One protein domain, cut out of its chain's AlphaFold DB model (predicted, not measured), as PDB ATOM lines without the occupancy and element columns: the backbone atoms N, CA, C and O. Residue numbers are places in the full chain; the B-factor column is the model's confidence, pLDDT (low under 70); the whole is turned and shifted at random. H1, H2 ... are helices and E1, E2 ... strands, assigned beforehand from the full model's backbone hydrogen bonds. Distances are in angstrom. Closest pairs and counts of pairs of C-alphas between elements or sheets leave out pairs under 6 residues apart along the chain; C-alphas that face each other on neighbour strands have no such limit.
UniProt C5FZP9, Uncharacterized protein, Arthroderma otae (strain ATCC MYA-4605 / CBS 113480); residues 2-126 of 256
ATOM      1  N   ALA A   2      -8.725  16.436  37.053       63.75
ATOM      2  CA  ALA A   2      -7.472  16.538  37.797       63.75
ATOM      3  C   ALA A   2      -7.326  15.325  38.727       63.75
ATOM      4  O   ALA A   2      -8.298  14.945  39.386       63.75
ATOM      5  N   VAL A   3      -6.144  14.710  38.764       76.31
ATOM      6  CA  VAL A   3      -5.826  13.625  39.703       76.31
ATOM      7  C   VAL A   3      -5.036  14.201  40.872       76.31
ATOM      8  O   VAL A   3      -4.144  15.022  40.671       76.31
ATOM      9  N   LEU A   4      -5.358  13.770  42.091       73.62
ATOM     10  CA  LEU A   4      -4.535  14.042  43.264       73.62
ATOM     11  C   LEU A   4      -3.370  13.047  43.291       73.62
ATOM     12  O   LEU A   4      -3.588  11.840  43.405       73.62
ATOM     13  N   LYS A   5      -2.144  13.547  43.151       75.69
ATOM     14  CA  LYS A   5      -0.920  12.756  43.254       75.69
ATOM     15  C   LYS A   5      -0.589  12.535  44.728       75.69
ATOM     16  O   LYS A   5      -0.559  13.482  45.509       75.69
ATOM     17  N   ASN A   6      -0.311  11.282  45.081       73.94
ATOM     18  CA  ASN A   6       0.114  10.885  46.430       73.94
ATOM     19  C   ASN A   6       1.643  10.821  46.571       73.94
ATOM     20  O   ASN A   6       2.150  10.338  47.582       73.94
ATOM     21  N   ASP A   7       2.371  11.281  45.555       81.69
ATOM     22  CA  ASP A   7       3.826  11.315  45.557       81.69
ATOM     23  C   ASP A   7       4.327  12.616  46.187       81.69
ATOM     24  O   ASP A   7       3.714  13.678  46.047       81.69
ATOM     25  N   ILE A   8       5.477  12.536  46.851       84.31
ATOM     26  CA  ILE A   8       6.171  13.708  47.381       84.31
ATOM     27  C   ILE A   8       6.673  14.550  46.213       84.31
ATOM     28  O   ILE A   8       7.346  14.041  45.312       84.31
ATOM     29  N   LEU A   9       6.364  15.847  46.236       85.00
ATOM     30  CA  LEU A   9       6.865  16.772  45.231       85.00
ATOM     31  C   LEU A   9       8.402  16.847  45.315       85.00
ATOM     32  O   LEU A   9       8.927  17.144  46.390       85.00
ATOM     33  N   PRO A  10       9.136  16.628  44.207       90.69
ATOM     34  CA  PRO A  10      10.588  16.742  44.204       90.69
ATOM     35  C   PRO A  10      11.050  18.114  44.693       90.69
ATOM     36  O   PRO A  10      10.499  19.150  44.295       90.69
ATOM     37  N   ALA A  11      12.118  18.138  45.491       92.31
ATOM     38  CA  ALA A  11      12.633  19.375  46.073       92.31
ATOM     39  C   ALA A  11      13.054  20.379  44.992       92.31
ATOM     40  O   ALA A  11      12.897  21.586  45.168       92.31
ATOM     41  N   VAL A  12      13.538  19.889  43.843       93.06
ATOM     42  CA  VAL A  12      13.869  20.733  42.687       93.06
ATOM     43  C   VAL A  12      12.670  21.542  42.194       93.06
ATOM     44  O   VAL A  12      12.860  22.701  41.843       93.06
ATOM     45  N   ILE A  13      11.454  20.982  42.222       89.44
ATOM     46  CA  ILE A  13      10.234  21.684  41.806       89.44
ATOM     47  C   ILE A  13       9.824  22.692  42.877       89.44
ATOM     48  O   ILE A  13       9.647  23.866  42.565       89.44
ATOM     49  N   TYR A  14       9.742  22.274  44.144       88.44
ATOM     50  CA  TYR A  14       9.405  23.174  45.254       88.44
ATOM     51  C   TYR A  14      10.347  24.392  45.305       88.44
ATOM     52  O   TYR A  14       9.911  25.533  45.421       88.44
ATOM     53  N   ASN A  15      11.648  24.168  45.110       91.12
ATOM     54  CA  ASN A  15      12.675  25.206  45.149       91.12
ATOM     55  C   ASN A  15      12.680  26.155  43.934       91.12
ATOM     56  O   ASN A  15      13.553  27.029  43.886       91.12
ATOM     57  N   THR A  16      11.776  25.980  42.960       88.00
ATOM     58  CA  THR A  16      11.561  26.950  41.867       88.00
ATOM     59  C   THR A  16      10.702  28.137  42.293       88.00
ATOM     60  O   THR A  16      10.783  29.202  41.682       88.00
ATOM     61  N   LEU A  17       9.900  27.969  43.347       83.75
ATOM     62  CA  LEU A  17       9.065  29.027  43.895       83.75
ATOM     63  C   LEU A  17       9.929  30.123  44.542       83.75
ATOM     64  O   LEU A  17      11.000  29.841  45.094       83.75
ATOM     65  N   PRO A  18       9.477  31.387  44.504       81.50
ATOM     66  CA  PRO A  18      10.236  32.487  45.070       81.50
ATOM     67  C   PRO A  18      10.310  32.351  46.592       81.50
ATOM     68  O   PRO A  18       9.347  31.959  47.248       81.50
ATOM     69  N   ASN A  19      11.458  32.686  47.179       84.25
ATOM     70  CA  ASN A  19      11.568  32.748  48.633       84.25
ATOM     71  C   ASN A  19      10.749  33.925  49.180       84.25
ATOM     72  O   ASN A  19      10.726  34.978  48.549       84.25
ATOM     73  N   ILE A  20      10.150  33.781  50.367       82.19
ATOM     74  CA  ILE A  20       9.373  34.838  51.038       82.19
ATOM     75  C   ILE A  20      10.130  36.167  51.144       82.19
ATOM     76  O   ILE A  20       9.538  37.234  51.049       82.19
ATOM     77  N   ARG A  21      11.459  36.137  51.275       80.44
ATOM     78  CA  ARG A  21      12.272  37.361  51.334       80.44
ATOM     79  C   ARG A  21      12.366  38.098  49.998       80.44
ATOM     80  O   ARG A  21      12.774  39.250  49.971       80.44
ATOM     81  N   ASN A  22      11.978  37.445  48.907       78.75
ATOM     82  CA  ASN A  22      12.093  37.947  47.542       78.75
ATOM     83  C   ASN A  22      10.722  38.214  46.899       78.75
ATOM     84  O   ASN A  22      10.666  38.534  45.715       78.75
ATOM     85  N   VAL A  23       9.607  38.066  47.631       75.62
ATOM     86  CA  VAL A  23       8.265  38.258  47.045       75.62
ATOM     87  C   VAL A  23       7.747  39.687  47.092       75.62
ATOM     88  O   VAL A  23       6.698  39.964  46.518       75.62
ATOM     89  N   PHE A  24       8.468  40.604  47.737       76.12
ATOM     90  CA  PHE A  24       8.013  41.983  47.931       76.12
ATOM     91  C   PHE A  24       7.741  42.717  46.615       76.12
ATOM     92  O   PHE A  24       6.756  43.446  46.509       76.12
ATOM     93  N   ASP A  25       8.567  42.472  45.598       75.62
ATOM     94  CA  ASP A  25       8.434  43.131  44.298       75.62
ATOM     95  C   ASP A  25       7.560  42.353  43.305       75.62
ATOM     96  O   ASP A  25       7.178  42.889  42.264       75.62
ATOM     97  N   VAL A  26       7.176  41.112  43.633       72.19
ATOM     98  CA  VAL A  26       6.390  40.236  42.747       72.19
ATOM     99  C   VAL A  26       5.045  40.863  42.350       72.19
ATOM    100  O   VAL A  26       4.752  40.860  41.152       72.19
ATOM    101  N   PRO A  27       4.238  41.457  43.257       74.88
ATOM    102  CA  PRO A  27       2.998  42.125  42.855       74.88
ATOM    103  C   PRO A  27       3.208  43.264  41.854       74.88
ATOM    104  O   PRO A  27       2.388  43.463  40.964       74.88
ATOM    105  N   TYR A  28       4.303  44.015  41.988       76.75
ATOM    106  CA  TYR A  28       4.592  45.153  41.116       76.75
ATOM    107  C   TYR A  28       5.079  44.682  39.746       76.75
ATOM    108  O   TYR A  28       4.565  45.134  38.720       76.75
ATOM    109  N   ALA A  29       6.008  43.721  39.736       76.56
ATOM    110  CA  ALA A  29       6.541  43.113  38.523       76.56
ATOM    111  C   ALA A  29       5.456  42.423  37.677       76.56
ATOM    112  O   ALA A  29       5.569  42.400  36.457       76.56
ATOM    113  N   ASN A  30       4.392  41.923  38.315       74.31
ATOM    114  CA  ASN A  30       3.276  41.225  37.664       74.31
ATOM    115  C   ASN A  30       1.964  42.032  37.727       74.31
ATOM    116  O   ASN A  30       0.868  41.475  37.688       74.31
ATOM    117  N   SER A  31       2.050  43.357  37.875       79.25
ATOM    118  CA  SER A  31       0.877  44.221  38.082       79.25
ATOM    119  C   SER A  31      -0.139  44.159  36.936       79.25
ATOM    120  O   SER A  31      -1.344  44.219  37.192       79.25
ATOM    121  N   VAL A  32       0.331  43.984  35.696       82.31
ATOM    122  CA  VAL A  32      -0.517  43.807  34.506       82.31
ATOM    123  C   VAL A  32      -1.299  42.496  34.589       82.31
ATOM    124  O   VAL A  32      -2.525  42.519  34.524       82.31
ATOM    125  N   ASP A  33      -0.623  41.375  34.847       77.00
ATOM    126  CA  ASP A  33      -1.268  40.060  34.953       77.00
ATOM    127  C   ASP A  33      -2.273  40.011  36.113       77.00
ATOM    128  O   ASP A  33      -3.369  39.459  35.994       77.00
ATOM    129  N   ILE A  34      -1.934  40.641  37.242       78.38
ATOM    130  CA  ILE A  34      -2.839  40.770  38.390       78.38
ATOM    131  C   ILE A  34      -4.079  41.589  38.014       78.38
ATOM    132  O   ILE A  34      -5.188  41.241  38.430       78.38
ATOM    133  N   ALA A  35      -3.921  42.676  37.254       79.69
ATOM    134  CA  ALA A  35      -5.047  43.478  36.787       79.69
ATOM    135  C   ALA A  35      -5.947  42.678  35.832       79.69
ATOM    136  O   ALA A  35      -7.169  42.680  36.005       79.69
ATOM    137  N   ASP A  36      -5.362  41.934  34.896       80.00
ATOM    138  CA  ASP A  36      -6.096  41.078  33.963       80.00
ATOM    139  C   ASP A  36      -6.866  39.970  34.686       80.00
ATOM    140  O   ASP A  36      -8.054  39.756  34.425       80.00
ATOM    141  N   LEU A  37      -6.241  39.324  35.672       75.62
ATOM    142  CA  LEU A  37      -6.896  38.316  36.499       75.62
ATOM    143  C   LEU A  37      -8.048  38.912  37.319       75.62
ATOM    144  O   LEU A  37      -9.135  38.335  37.365       75.62
ATOM    145  N   LYS A  38      -7.863  40.092  37.923       79.81
ATOM    146  CA  LYS A  38      -8.944  40.812  38.620       79.81
ATOM    147  C   LYS A  38     -10.107  41.127  37.679       79.81
ATOM    148  O   LYS A  38     -11.262  40.890  38.034       79.81
ATOM    149  N   ASN A  39      -9.818  41.620  36.474       81.88
ATOM    150  CA  ASN A  39     -10.828  41.913  35.457       81.88
ATOM    151  C   ASN A  39     -11.605  40.654  35.058       81.88
ATOM    152  O   ASN A  39     -12.831  40.696  34.936       81.88
ATOM    153  N   LEU A  40     -10.913  39.522  34.916       78.50
ATOM    154  CA  LEU A  40     -11.531  38.233  34.628       78.50
ATOM    155  C   LEU A  40     -12.465  37.787  35.761       78.50
ATOM    156  O   LEU A  40     -13.618  37.446  35.501       78.50
ATOM    157  N   LEU A  41     -12.005  37.831  37.014       76.25
ATOM    158  CA  LEU A  41     -12.823  37.458  38.173       76.25
ATOM    159  C   LEU A  41     -14.070  38.340  38.296       76.25
ATOM    160  O   LEU A  41     -15.162  37.829  38.540       76.25
ATOM    161  N   ASN A  42     -13.933  39.646  38.058       82.81
ATOM    162  CA  ASN A  42     -15.063  40.574  38.051       82.81
ATOM    163  C   ASN A  42     -16.053  40.268  36.922       82.81
ATOM    164  O   ASN A  42     -17.255  40.218  37.166       82.81
ATOM    165  N   LYS A  43     -15.568  39.993  35.702       90.50
ATOM    166  CA  LYS A  43     -16.412  39.646  34.544       90.50
ATOM    167  C   LYS A  43     -17.344  38.461  34.824       90.50
ATOM    168  O   LYS A  43     -18.444  38.416  34.278       90.50
ATOM    169  N   TYR A  44     -16.913  37.516  35.658       86.56
ATOM    170  CA  TYR A  44     -17.682  36.323  36.015       86.56
ATOM    171  C   TYR A  44     -18.318  36.374  37.415       86.56
ATOM    172  O   TYR A  44     -18.878  35.370  37.847       86.56
ATOM    173  N   ASN A  45     -18.281  37.520  38.111       80.75
ATOM    174  CA  ASN A  45     -18.780  37.680  39.486       80.75
ATOM    175  C   ASN A  45     -18.183  36.648  40.466       80.75
ATOM    176  O   ASN A  45     -18.904  35.973  41.203       80.75
ATOM    177  N   LEU A  46     -16.858  36.488  40.415       76.50
ATOM    178  CA  LEU A  46     -16.094  35.553  41.247       76.50
ATOM    179  C   LEU A  46     -15.167  36.248  42.254       76.50
ATOM    180  O   LEU A  46     -14.486  35.564  43.013       76.50
ATOM    181  N   SER A  47     -15.099  37.580  42.268       70.75
ATOM    182  CA  SER A  47     -14.131  38.330  43.082       70.75
ATOM    183  C   SER A  47     -14.355  38.220  44.594       70.75
ATOM    184  O   SER A  47     -13.404  38.338  45.358       70.75
ATOM    185  N   ASP A  48     -15.580  37.935  45.032       74.19
ATOM    186  CA  ASP A  48     -15.944  37.624  46.419       74.19
ATOM    187  C   ASP A  48     -15.823  36.125  46.756       74.19
ATOM    188  O   ASP A  48     -15.864  35.740  47.924       74.19
ATOM    189  N   ARG A  49     -15.656  35.271  45.738       65.19
ATOM    190  CA  ARG A  49     -15.643  33.802  45.856       65.19
ATOM    191  C   ARG A  49     -14.256  33.192  45.738       65.19
ATOM    192  O   ARG A  49     -14.067  32.047  46.135       65.19
ATOM    193  N   VAL A  50     -13.306  33.927  45.170       58.81
ATOM    194  CA  VAL A  50     -11.951  33.452  44.891       58.81
ATOM    195  C   VAL A  50     -10.950  34.355  45.591       58.81
ATOM    196  O   VAL A  50     -11.026  35.580  45.502       58.81
ATOM    197  N   ARG A  51      -9.974  33.745  46.261       62.59
ATOM    198  CA  ARG A  51      -8.786  34.436  46.757       62.59
ATOM    199  C   ARG A  51      -7.567  34.008  45.964       62.59
ATOM    200  O   ARG A  51      -7.464  32.867  45.530       62.59
ATOM    201  N   ILE A  52      -6.653  34.951  45.778       60.66
ATOM    202  CA  ILE A  52      -5.374  34.724  45.115       60.66
ATOM    203  C   ILE A  52      -4.297  34.916  46.172       60.66
ATOM    204  O   ILE A  52      -4.183  35.993  46.757       60.66
ATOM    205  N   LYS A  53      -3.521  33.864  46.415       69.06
ATOM    206  CA  LYS A  53      -2.366  33.882  47.307       69.06
ATOM    207  C   LYS A  53      -1.112  33.768  46.452       69.06
ATOM    208  O   LYS A  53      -1.013  32.872  45.618       69.06
ATOM    209  N   LEU A  54      -0.163  34.681  46.649       66.62
ATOM    210  CA  LEU A  54       1.167  34.523  46.070       66.62
ATOM    211  C   LEU A  54       1.877  33.388  46.799       66.62
ATOM    212  O   LEU A  54       2.157  33.482  47.997       66.62
ATOM    213  N   VAL A  55       2.141  32.315  46.062       72.12
ATOM    214  CA  VAL A  55       2.843  31.144  46.577       72.12
ATOM    215  C   VAL A  55       4.336  31.443  46.652       72.12
ATOM    216  O   VAL A  55       4.925  31.983  45.715       72.12
ATOM    217  N   HIS A  56       4.940  31.100  47.782       81.44
ATOM    218  CA  HIS A  56       6.344  31.340  48.070       81.44
ATOM    219  C   HIS A  56       6.876  30.283  49.027       81.44
ATOM    220  O   HIS A  56       6.103  29.622  49.709       81.44
ATOM    221  N   ILE A  57       8.196  30.149  49.104       84.44
ATOM    222  CA  ILE A  57       8.852  29.216  50.021       84.44
ATOM    223  C   ILE A  57       9.464  29.965  51.196       84.44
ATOM    224  O   ILE A  57      10.096  31.010  51.031       84.44
ATOM    225  N   HIS A  58       9.337  29.407  52.394       86.50
ATOM    226  CA  HIS A  58       9.990  29.954  53.585       86.50
ATOM    227  C   HIS A  58      11.484  29.590  53.623       86.50
ATOM    228  O   HIS A  58      12.337  30.408  53.967       86.50
ATOM    229  N   PHE A  59      11.812  28.375  53.190       89.50
ATOM    230  CA  PHE A  59      13.157  27.800  53.141       89.50
ATOM    231  C   PHE A  59      13.261  26.839  51.957       89.50
ATOM    232  O   PHE A  59      12.239  26.423  51.417       89.50
ATOM    233  N   ARG A  60      14.486  26.489  51.548       91.75
ATOM    234  CA  ARG A  60      14.715  25.473  50.510       91.75
ATOM    235  C   ARG A  60      14.670  24.073  51.115       91.75
ATOM    236  O   ARG A  60      15.122  23.887  52.241       91.75
ATOM    237  N   LEU A  61      14.179  23.109  50.345       92.19
ATOM    238  CA  LEU A  61      14.182  21.687  50.703       92.19
ATOM    239  C   LEU A  61      15.380  20.970  50.073       92.19
ATOM    240  O   LEU A  61      15.821  21.337  48.978       92.19
ATOM    241  N   LYS A  62      15.887  19.932  50.736       95.00
ATOM    242  CA  LYS A  62      16.755  18.916  50.125       95.00
ATOM    243  C   LYS A  62      15.908  17.802  49.517       95.00
ATOM    244  O   LYS A  62      14.738  17.641  49.847       95.00
ATOM    245  N   GLU A  63      16.506  17.018  48.629       93.88
ATOM    246  CA  GLU A  63      15.807  15.880  48.032       93.88
ATOM    247  C   GLU A  63      15.345  14.888  49.111       93.88
ATOM    248  O   GLU A  63      16.105  14.548  50.020       93.88
ATOM    249  N   GLY A  64      14.086  14.453  49.021       90.38
ATOM    250  CA  GLY A  64      13.436  13.631  50.044       90.38
ATOM    251  C   GLY A  64      12.940  14.391  51.284       90.38
ATOM    252  O   GLY A  64      12.382  13.754  52.182       90.38
ATOM    253  N   GLU A  65      13.110  15.716  51.357       91.94
ATOM    254  CA  GLU A  65      12.465  16.560  52.368       91.94
ATOM    255  C   GLU A  65      11.133  17.131  51.867       91.94
ATOM    256  O   GLU A  65      10.942  17.383  50.679       91.94
ATOM    257  N   VAL A  66      10.227  17.388  52.806       89.25
ATOM    258  CA  VAL A  66       8.970  18.108  52.609       89.25
ATOM    259  C   VAL A  66       8.911  19.325  53.518       89.25
ATOM    260  O   VAL A  66       9.478  19.327  54.612       89.25
ATOM    261  N   PHE A  67       8.174  20.351  53.100       89.69
ATOM    262  CA  PHE A  67       7.712  21.375  54.026       89.69
ATOM    263  C   PHE A  67       6.635  20.772  54.929       89.69
ATOM    264  O   PHE A  67       5.659  20.211  54.422       89.69
ATOM    265  N   ALA A  68       6.795  20.929  56.241       85.44
ATOM    266  CA  ALA A  68       5.791  20.537  57.212       85.44
ATOM    267  C   ALA A  68       5.533  21.639  58.246       85.44
ATOM    268  O   ALA A  68       6.469  22.157  58.865       85.44
ATOM    269  N   ALA A  69       4.255  21.938  58.460       83.38
ATOM    270  CA  ALA A  69       3.751  22.643  59.623       83.38
ATOM    271  C   ALA A  69       3.481  21.630  60.747       83.38
ATOM    272  O   ALA A  69       2.814  20.610  60.546       83.38
ATOM    273  N   GLN A  70       4.039  21.896  61.922       81.12
ATOM    274  CA  GLN A  70       3.900  21.057  63.101       81.12
ATOM    275  C   GLN A  70       3.610  21.935  64.310       81.12
ATOM    276  O   GLN A  70       4.356  22.876  64.572       81.12
ATOM    277  N   ASP A  71       2.600  21.580  65.090       80.81
ATOM    278  CA  ASP A  71       2.395  22.217  66.381       80.81
ATOM    279  C   ASP A  71       3.402  21.677  67.399       80.81
ATOM    280  O   ASP A  71       3.605  20.468  67.551       80.81
ATOM    281  N   ILE A  72       4.057  22.591  68.107       77.69
ATOM    282  CA  ILE A  72       4.871  22.287  69.278       77.69
ATOM    283  C   ILE A  72       4.231  22.930  70.499       77.69
ATOM    284  O   ILE A  72       3.781  24.074  70.470       77.69
ATOM    285  N   HIS A  73       4.182  22.180  71.592       82.00
ATOM    286  CA  HIS A  73       3.673  22.698  72.849       82.00
ATOM    287  C   HIS A  73       4.790  23.416  73.603       82.00
ATOM    288  O   HIS A  73       5.842  22.835  73.876       82.00
ATOM    289  N   THR A  74       4.545  24.670  73.962       80.38
ATOM    290  CA  THR A  74       5.433  25.475  74.797       80.38
ATOM    291  C   THR A  74       4.789  25.687  76.169       80.38
ATOM    292  O   THR A  74       3.617  26.067  76.232       80.38
ATOM    293  N   PRO A  75       5.521  25.477  77.283       80.75
ATOM    294  CA  PRO A  75       4.938  25.523  78.627       80.75
ATOM    295  C   PRO A  75       4.189  26.820  78.962       80.75
ATOM    296  O   PRO A  75       3.186  26.781  79.667       80.75
ATOM    297  N   ASN A  76       4.651  27.959  78.434       86.62
ATOM    298  CA  ASN A  76       4.104  29.275  78.768       86.62
ATOM    299  C   ASN A  76       3.203  29.868  77.677       86.62
ATOM    300  O   ASN A  76       2.553  30.878  77.939       86.62
ATOM    301  N   HIS A  77       3.214  29.340  76.447       74.88
ATOM    302  CA  HIS A  77       2.514  29.962  75.307       74.88
ATOM    303  C   HIS A  77       1.559  28.994  74.599       74.88
ATOM    304  O   HIS A  77       0.967  29.337  73.580       74.88
ATOM    305  N   GLY A  78       1.366  27.793  75.151       83.12
ATOM    306  CA  GLY A  78       0.487  26.790  74.566       83.12
ATOM    307  C   GLY A  78       1.063  26.209  73.278       83.12
ATOM    308  O   GLY A  78       2.282  26.106  73.113       83.12
ATOM    309  N   SER A  79       0.185  25.764  72.384       79.12
ATOM    310  CA  SER A  79       0.585  25.205  71.093       79.12
ATOM    311  C   SER A  79       0.948  26.317  70.115       79.12
ATOM    312  O   SER A  79       0.135  27.202  69.858       79.12
ATOM    313  N   ILE A  80       2.153  26.248  69.556       79.69
ATOM    314  CA  ILE A  80       2.611  27.127  68.481       79.69
ATOM    315  C   ILE A  80       2.939  26.294  67.245       79.69
ATOM    316  O   ILE A  80       3.578  25.247  67.348       79.69
ATOM    317  N   THR A  81       2.532  26.762  66.071       79.12
ATOM    318  CA  THR A  81       2.845  26.095  64.805       79.12
ATOM    319  C   THR A  81       4.234  26.507  64.331       79.12
ATOM    320  O   THR A  81       4.505  27.685  64.098       79.12
ATOM    321  N   ILE A  82       5.120  25.531  64.150       80.69
ATOM    322  CA  ILE A  82       6.427  25.718  63.521       80.69
ATOM    323  C   ILE A  82       6.426  25.145  62.106       80.69
ATOM    324  O   ILE A  82       5.884  24.074  61.845       80.69
ATOM    325  N   MET A  83       7.077  25.854  61.188       86.31
ATOM    326  CA  MET A  83       7.274  25.422  59.805       86.31
ATOM    327  C   MET A  83       8.724  24.980  59.631       86.31
ATOM    328  O   MET A  83       9.638  25.759  59.912       86.31
ATOM    329  N   ARG A  84       8.956  23.746  59.175       86.50
ATOM    330  CA  ARG A  84      10.320  23.219  58.997       86.50
ATOM    331  C   ARG A  84      10.429  22.182  57.875       86.50
ATOM    332  O   ARG A  84       9.428  21.547  57.537       86.50
ATOM    333  N   PRO A  85      11.631  21.981  57.309       90.38
ATOM    334  CA  PRO A  85      11.891  20.851  56.428       90.38
ATOM    335  C   PRO A  85      11.871  19.543  57.226       90.38
ATOM    336  O   PRO A  85      12.386  19.479  58.346       90.38
ATOM    337  N   LEU A  86      11.292  18.496  56.644       88.06
ATOM    338  CA  LEU A  86      11.215  17.168  57.245       88.06
ATOM    339  C   LEU A  86      11.504  16.054  56.246       88.06
ATOM    340  O   LEU A  86      10.960  16.094  55.150       88.06
ATOM    341  N   PRO A  87      12.267  15.010  56.617       88.56
ATOM    342  CA  PRO A  87      12.413  13.832  55.771       88.56
ATOM    343  C   PRO A  87      11.070  13.124  55.593       88.56
ATOM    344  O   PRO A  87      10.436  12.716  56.568       88.56
ATOM    345  N   ALA A  88      10.663  12.918  54.345       78.62
ATOM    346  CA  ALA A  88       9.342  12.399  54.010       78.62
ATOM    347  C   ALA A  88       9.122  10.923  54.409       78.62
ATOM    348  O   ALA A  88       7.992  10.449  54.471       78.62
ATOM    349  N   PHE A  89      10.204  10.193  54.708       70.50
ATOM    350  CA  PHE A  89      10.176   8.780  55.105       70.50
ATOM    351  C   PHE A  89       9.972   8.551  56.606       70.50
ATOM    352  O   PHE A  89       9.865   7.406  57.043       70.50
ATOM    353  N   GLN A  90       9.940   9.605  57.427       64.56
ATOM    354  CA  GLN A  90       9.582   9.439  58.833       64.56
ATOM    355  C   GLN A  90       8.097   9.068  58.885       64.56
ATOM    356  O   GLN A  90       7.281   9.896  58.508       64.56
ATOM    357  N   HIS A  91       7.772   7.834  59.303       53.78
ATOM    358  CA  HIS A  91       6.440   7.199  59.363       53.78
ATOM    359  C   HIS A  91       5.371   7.996  60.144       53.78
ATOM    360  O   HIS A  91       4.851   7.553  61.166       53.78
ATOM    361  N   ARG A  92       5.048   9.192  59.671       65.88
ATOM    362  CA  ARG A  92       4.055  10.116  60.200       65.88
ATOM    363  C   ARG A  92       3.118  10.461  59.056       65.88
ATOM    364  O   ARG A  92       3.557  10.638  57.921       65.88
ATOM    365  N   SER A  93       1.828  10.513  59.347       74.88
ATOM    366  CA  SER A  93       0.836  10.930  58.365       74.88
ATOM    367  C   SER A  93       1.075  12.397  58.013       74.88
ATOM    368  O   SER A  93       1.089  13.247  58.894       74.88
ATOM    369  N   LEU A  94       1.303  12.674  56.732       76.88
ATOM    370  CA  LEU A  94       1.402  14.024  56.194       76.88
ATOM    371  C   LEU A  94       0.120  14.331  55.429       76.88
ATOM    372  O   LEU A  94      -0.324  13.524  54.611       76.88
ATOM    373  N   TYR A  95      -0.451  15.503  55.678       80.06
ATOM    374  CA  TYR A  95      -1.659  15.970  55.007       80.06
ATOM    375  C   TYR A  95      -1.314  17.159  54.125       80.06
ATOM    376  O   TYR A  95      -0.741  18.130  54.610       80.06
ATOM    377  N   GLY A  96      -1.635  17.080  52.833       75.62
ATOM    378  CA  GLY A  96      -1.420  18.190  51.907       75.62
ATOM    379  C   GLY A  96      -2.282  19.389  52.292       75.62
ATOM    380  O   GLY A  96      -3.493  19.258  52.448       75.62
ATOM    381  N   TYR A  97      -1.644  20.543  52.453       72.62
ATOM    382  CA  TYR A  97      -2.288  21.797  52.838       72.62
ATOM    383  C   TYR A  97      -2.337  22.786  51.667       72.62
ATOM    384  O   TYR A  97      -3.357  23.428  51.432       72.62
ATOM    385  N   HIS A  98      -1.283  22.825  50.845       78.75
ATOM    386  CA  HIS A  98      -1.297  23.542  49.576       78.75
ATOM    387  C   HIS A  98      -0.841  22.658  48.409       78.75
ATOM    388  O   HIS A  98       0.024  21.789  48.564       78.75
ATOM    389  N   TYR A  99      -1.405  22.915  47.223       76.38
ATOM    390  CA  TYR A  99      -1.233  22.080  46.035       76.38
ATOM    391  C   TYR A  99      -0.643  22.831  44.839       76.38
ATOM    392  O   TYR A  99      -1.046  23.946  44.514       76.38
ATOM    393  N   PHE A 100       0.311  22.181  44.183       76.12
ATOM    394  CA  PHE A 100       0.911  22.565  42.917       76.12
ATOM    395  C   PHE A 100       0.127  21.889  41.794       76.12
ATOM    396  O   PHE A 100      -0.201  20.706  41.903       76.12
ATOM    397  N   VAL A 101      -0.165  22.633  40.729       76.81
ATOM    398  CA  VAL A 101      -0.855  22.117  39.542       76.81
ATOM    399  C   VAL A 101       0.173  21.917  38.435       76.81
ATOM    400  O   VAL A 101       0.842  22.875  38.052       76.81
ATOM    401  N   ASP A 102       0.311  20.691  37.932       76.00
ATOM    402  CA  ASP A 102       1.220  20.402  36.818       76.00
ATOM    403  C   ASP A 102       0.626  20.750  35.441       76.00
ATOM    404  O   ASP A 102      -0.522  21.181  35.311       76.00
ATOM    405  N   ASP A 103       1.421  20.564  34.387       81.31
ATOM    406  CA  ASP A 103       1.051  20.846  32.997       81.31
ATOM    407  C   ASP A 103      -0.088  19.956  32.472       81.31
ATOM    408  O   ASP A 103      -0.747  20.313  31.494       81.31
ATOM    409  N   GLN A 104      -0.373  18.831  33.133       80.88
ATOM    410  CA  GLN A 104      -1.531  17.985  32.837       80.88
ATOM    411  C   GLN A 104      -2.739  18.290  33.743       80.88
ATOM    412  O   GLN A 104      -3.784  17.646  33.615       80.88
ATOM    413  N   GLY A 105      -2.627  19.275  34.637       70.62
ATOM    414  CA  GLY A 105      -3.680  19.685  35.560       70.62
ATOM    415  C   GLY A 105      -3.841  18.778  36.781       70.62
ATOM    416  O   GLY A 105      -4.891  18.825  37.422       70.62
ATOM    417  N   ASN A 106      -2.860  17.932  37.105       75.81
ATOM    418  CA  ASN A 106      -2.870  17.141  38.335       75.81
ATOM    419  C   ASN A 106      -2.385  17.969  39.523       75.81
ATOM    420  O   ASN A 106      -1.600  18.901  39.371       75.81
ATOM    421  N   LEU A 107      -2.836  17.583  40.713       73.88
ATOM    422  CA  LEU A 107      -2.545  18.257  41.972       73.88
ATOM    423  C   LEU A 107      -1.502  17.462  42.757       73.88
ATOM    424  O   LEU A 107      -1.753  16.308  43.094       73.88
ATOM    425  N   SER A 108      -0.379  18.085  43.102       79.44
ATOM    426  CA  SER A 108       0.623  17.535  44.025       79.44
ATOM    427  C   SER A 108       0.719  18.408  45.266       79.44
ATOM    428  O   SER A 108       0.827  19.626  45.144       79.44
ATOM    429  N   ALA A 109       0.702  17.816  46.460       81.75
ATOM    430  CA  ALA A 109       0.936  18.581  47.683       81.75
ATOM    431  C   ALA A 109       2.376  19.121  47.696       81.75
ATOM    432  O   ALA A 109       3.320  18.376  47.434       81.75
ATOM    433  N   TYR A 110       2.550  20.411  47.990       83.25
ATOM    434  CA  TYR A 110       3.877  21.025  48.143       83.25
ATOM    435  C   TYR A 110       4.159  21.492  49.577       83.25
ATOM    436  O   TYR A 110       5.320  21.573  49.972       83.25
ATOM    437  N   GLU A 111       3.116  21.712  50.377       84.19
ATOM    438  CA  GLU A 111       3.201  21.953  51.819       84.19
ATOM    439  C   GLU A 111       2.308  20.971  52.571       84.19
ATOM    440  O   GLU A 111       1.217  20.630  52.102       84.19
ATOM    441  N   HIS A 112       2.777  20.524  53.737       84.44
ATOM    442  CA  HIS A 112       2.126  19.484  54.524       84.44
ATOM    443  C   HIS A 112       1.870  19.932  55.965       84.44
ATOM    444  O   HIS A 112       2.608  20.751  56.508       84.44
ATOM    445  N   ALA A 113       0.877  19.331  56.611       80.69
ATOM    446  CA  ALA A 113       0.660  19.384  58.054       80.69
ATOM    447  C   ALA A 113       0.873  17.990  58.670       80.69
ATOM    448  O   ALA A 113       0.556  16.979  58.035       80.69
ATOM    449  N   MET A 114       1.444  17.929  59.880       72.50
ATOM    450  CA  MET A 114       1.743  16.653  60.563       72.50
ATOM    451  C   MET A 114       0.573  16.068  61.353       72.50
ATOM    452  O   MET A 114       0.538  14.862  61.584       72.50
ATOM    453  N   ASP A 115      -0.365  16.904  61.778       65.75
ATOM    454  CA  ASP A 115      -1.573  16.448  62.443       65.75
ATOM    455  C   ASP A 115      -2.714  16.402  61.435       65.75
ATOM    456  O   ASP A 115      -2.754  17.179  60.478       65.75
ATOM    457  N   ASN A 116      -3.660  15.485  61.656       53.12
ATOM    458  CA  ASN A 116      -4.946  15.521  60.974       53.12
ATOM    459  C   ASN A 116      -5.713  16.710  61.552       53.12
ATOM    460  O   ASN A 116      -6.600  16.551  62.394       53.12
ATOM    461  N   VAL A 117      -5.282  17.918  61.195       48.62
ATOM    462  CA  VAL A 117      -5.960  19.133  61.596       48.62
ATOM    463  C   VAL A 117      -7.335  19.007  60.959       48.62
ATOM    464  O   VAL A 117      -7.495  19.048  59.742       48.62
ATOM    465  N   SER A 118      -8.342  18.740  61.791       37.25
ATOM    466  CA  SER A 118      -9.739  18.588  61.362       37.25
ATOM    467  C   SER A 118     -10.261  19.803  60.577       37.25
ATOM    468  O   SER A 118     -11.302  19.728  59.930       37.25
ATOM    469  N   THR A 119      -9.504  20.898  60.557       39.62
ATOM    470  CA  THR A 119      -9.593  21.957  59.566       39.62
ATOM    471  C   THR A 119      -8.879  21.525  58.286       39.62
ATOM    472  O   THR A 119      -7.704  21.811  58.063       39.62
ATOM    473  N   HIS A 120      -9.618  20.863  57.398       36.72
ATOM    474  CA  HIS A 120      -9.301  21.003  55.982       36.72
ATOM    475  C   HIS A 120      -9.436  22.497  55.690       36.72
ATOM    476  O   HIS A 120     -10.556  23.009  55.675       36.72
ATOM    477  N   GLU A 121      -8.339  23.219  55.494       36.94
ATOM    478  CA  GLU A 121      -8.435  24.524  54.851       36.94
ATOM    479  C   GLU A 121      -8.771  24.306  53.375       36.94
ATOM    480  O   GLU A 121      -7.952  24.403  52.472       36.94
ATOM    481  N   LEU A 122     -10.039  23.998  53.119       30.33
ATOM    482  CA  LEU A 122     -10.708  24.575  51.972       30.33
ATOM    483  C   LEU A 122     -11.050  25.997  52.403       30.33
ATOM    484  O   LEU A 122     -12.055  26.214  53.078       30.33
ATOM    485  N   GLU A 123     -10.171  26.945  52.073       30.34
ATOM    486  CA  GLU A 123     -10.421  28.372  52.261       30.34
ATOM    487  C   GLU A 123     -11.789  28.734  51.655       30.34
ATOM    488  O   GLU A 123     -11.936  28.891  50.442       30.34
ATOM    489  N   TYR A 124     -12.801  28.883  52.514       23.62
ATOM    490  CA  TYR A 124     -14.050  29.566  52.198       23.62
ATOM    491  C   TYR A 124     -14.003  30.955  52.854       23.62
ATOM    492  O   TYR A 124     -13.976  31.070  54.082       23.62
ATOM    493  N   PRO A 125     -13.949  32.036  52.062       32.66
ATOM    494  CA  PRO A 125     -13.457  33.336  52.492       32.66
ATOM    495  C   PRO A 125     -14.558  34.210  53.101       32.66
ATOM    496  O   PRO A 125     -14.862  35.276  52.577       32.66
ATOM    497  N   ALA A 126     -15.126  33.826  54.238       30.72
ATOM    498  CA  ALA A 126     -15.961  34.737  55.019       30.72
ATOM    499  C   ALA A 126     -15.347  34.925  56.408       30.72
ATOM    500  O   ALA A 126     -15.647  34.172  57.327       30.72
TER     501      ALA A 126
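What this domain is: This is residues 2 to 126 of the 256 residues of an uncharacterized protein of Arthroderma otae (strain ATCC MYA-4605 / CBS 113480) (UniProt C5FZP9). Two strand hairpins, the long E1 and E2 and the shorter E3 and E4, join into one strongly twisted sheet curled like part of a barrel, while a wide loop of chain takes H2 and H3 well away from it. The short H1 only grazes the sheet, and residues 28 to 33 stand free at the far side of the loop. The printed part has 125 residues, with three named helices and then four named strands, in the order H1 H2 H3 E1 E2 E3 E4; the sheet is mixed, in the order E2 E1 E4 E3. The class is mixed, helices and strands, with under half of the residues in named elements. The whole is only just loose, close to compact, with a radius of gyration of the C-alphas of 16.7 A and spans of 47 by 35 by 31 A.

How they stand to each other: Near the start, residues 4 to 5 pair in parallel with residues 107 to 108 of E4, residues 107 to 113. H1, residues 11 to 14, only grazes the sheet; its closest C-alpha to E4 is that of Tyr 14, 6.6 A from that of Tyr 110. H2, residues 26 to 29, and H3, residues 31 to 43, are close but not clearly touching, with the closest C-alphas, those of Pro 27 and Ile 34, 7.5 A apart. Neither is on the sheet. Every O i to N i+4 pair of H3 is within hydrogen-bond range; H1 and H2 are too short for such a pair. E1, residues 65 to 74, and E2, residues 78 to 87, form an antiparallel hairpin at 157 degrees, with N 70 and O 82 2.9 A apart. E1 bends by 54 degrees at residue 68 and E2 by 64 degrees at residue 84. E1 and E4 are parallel neighbours at 26 degrees, with N 69 and O 112 2.8 A apart. E4 and E3, residues 95 to 101, form the other antiparallel hairpin, at 148 degrees, with N 110 and O 98 2.9 A apart. E2 and E3 are the edge strands.

Where its parts are: H1 begins at C-alpha 11, (12.633, 19.375, 46.073). H3 is 18.2 A long and ends at C-alpha 43, (-16.412, 39.646, 34.544). E1 is 25.1 A long, E2 25.8 A, E3 16.7 A and E4 16.4 A, ending at C-alpha 113, (0.660, 19.384, 58.054).

The domain as a whole: The C-alphas of Lys 43 and Pro 75 are the two farthest apart, at 51.0 A. The printed part has no cut. The links H1 to H2 and H3 to E1 are long. Residues 114 to 126 hold no named element. The mean pLDDT of the printed part is 75.7; residue 2 and residues 49 to 54, 90 to 92 and 115 to 126 are under 70.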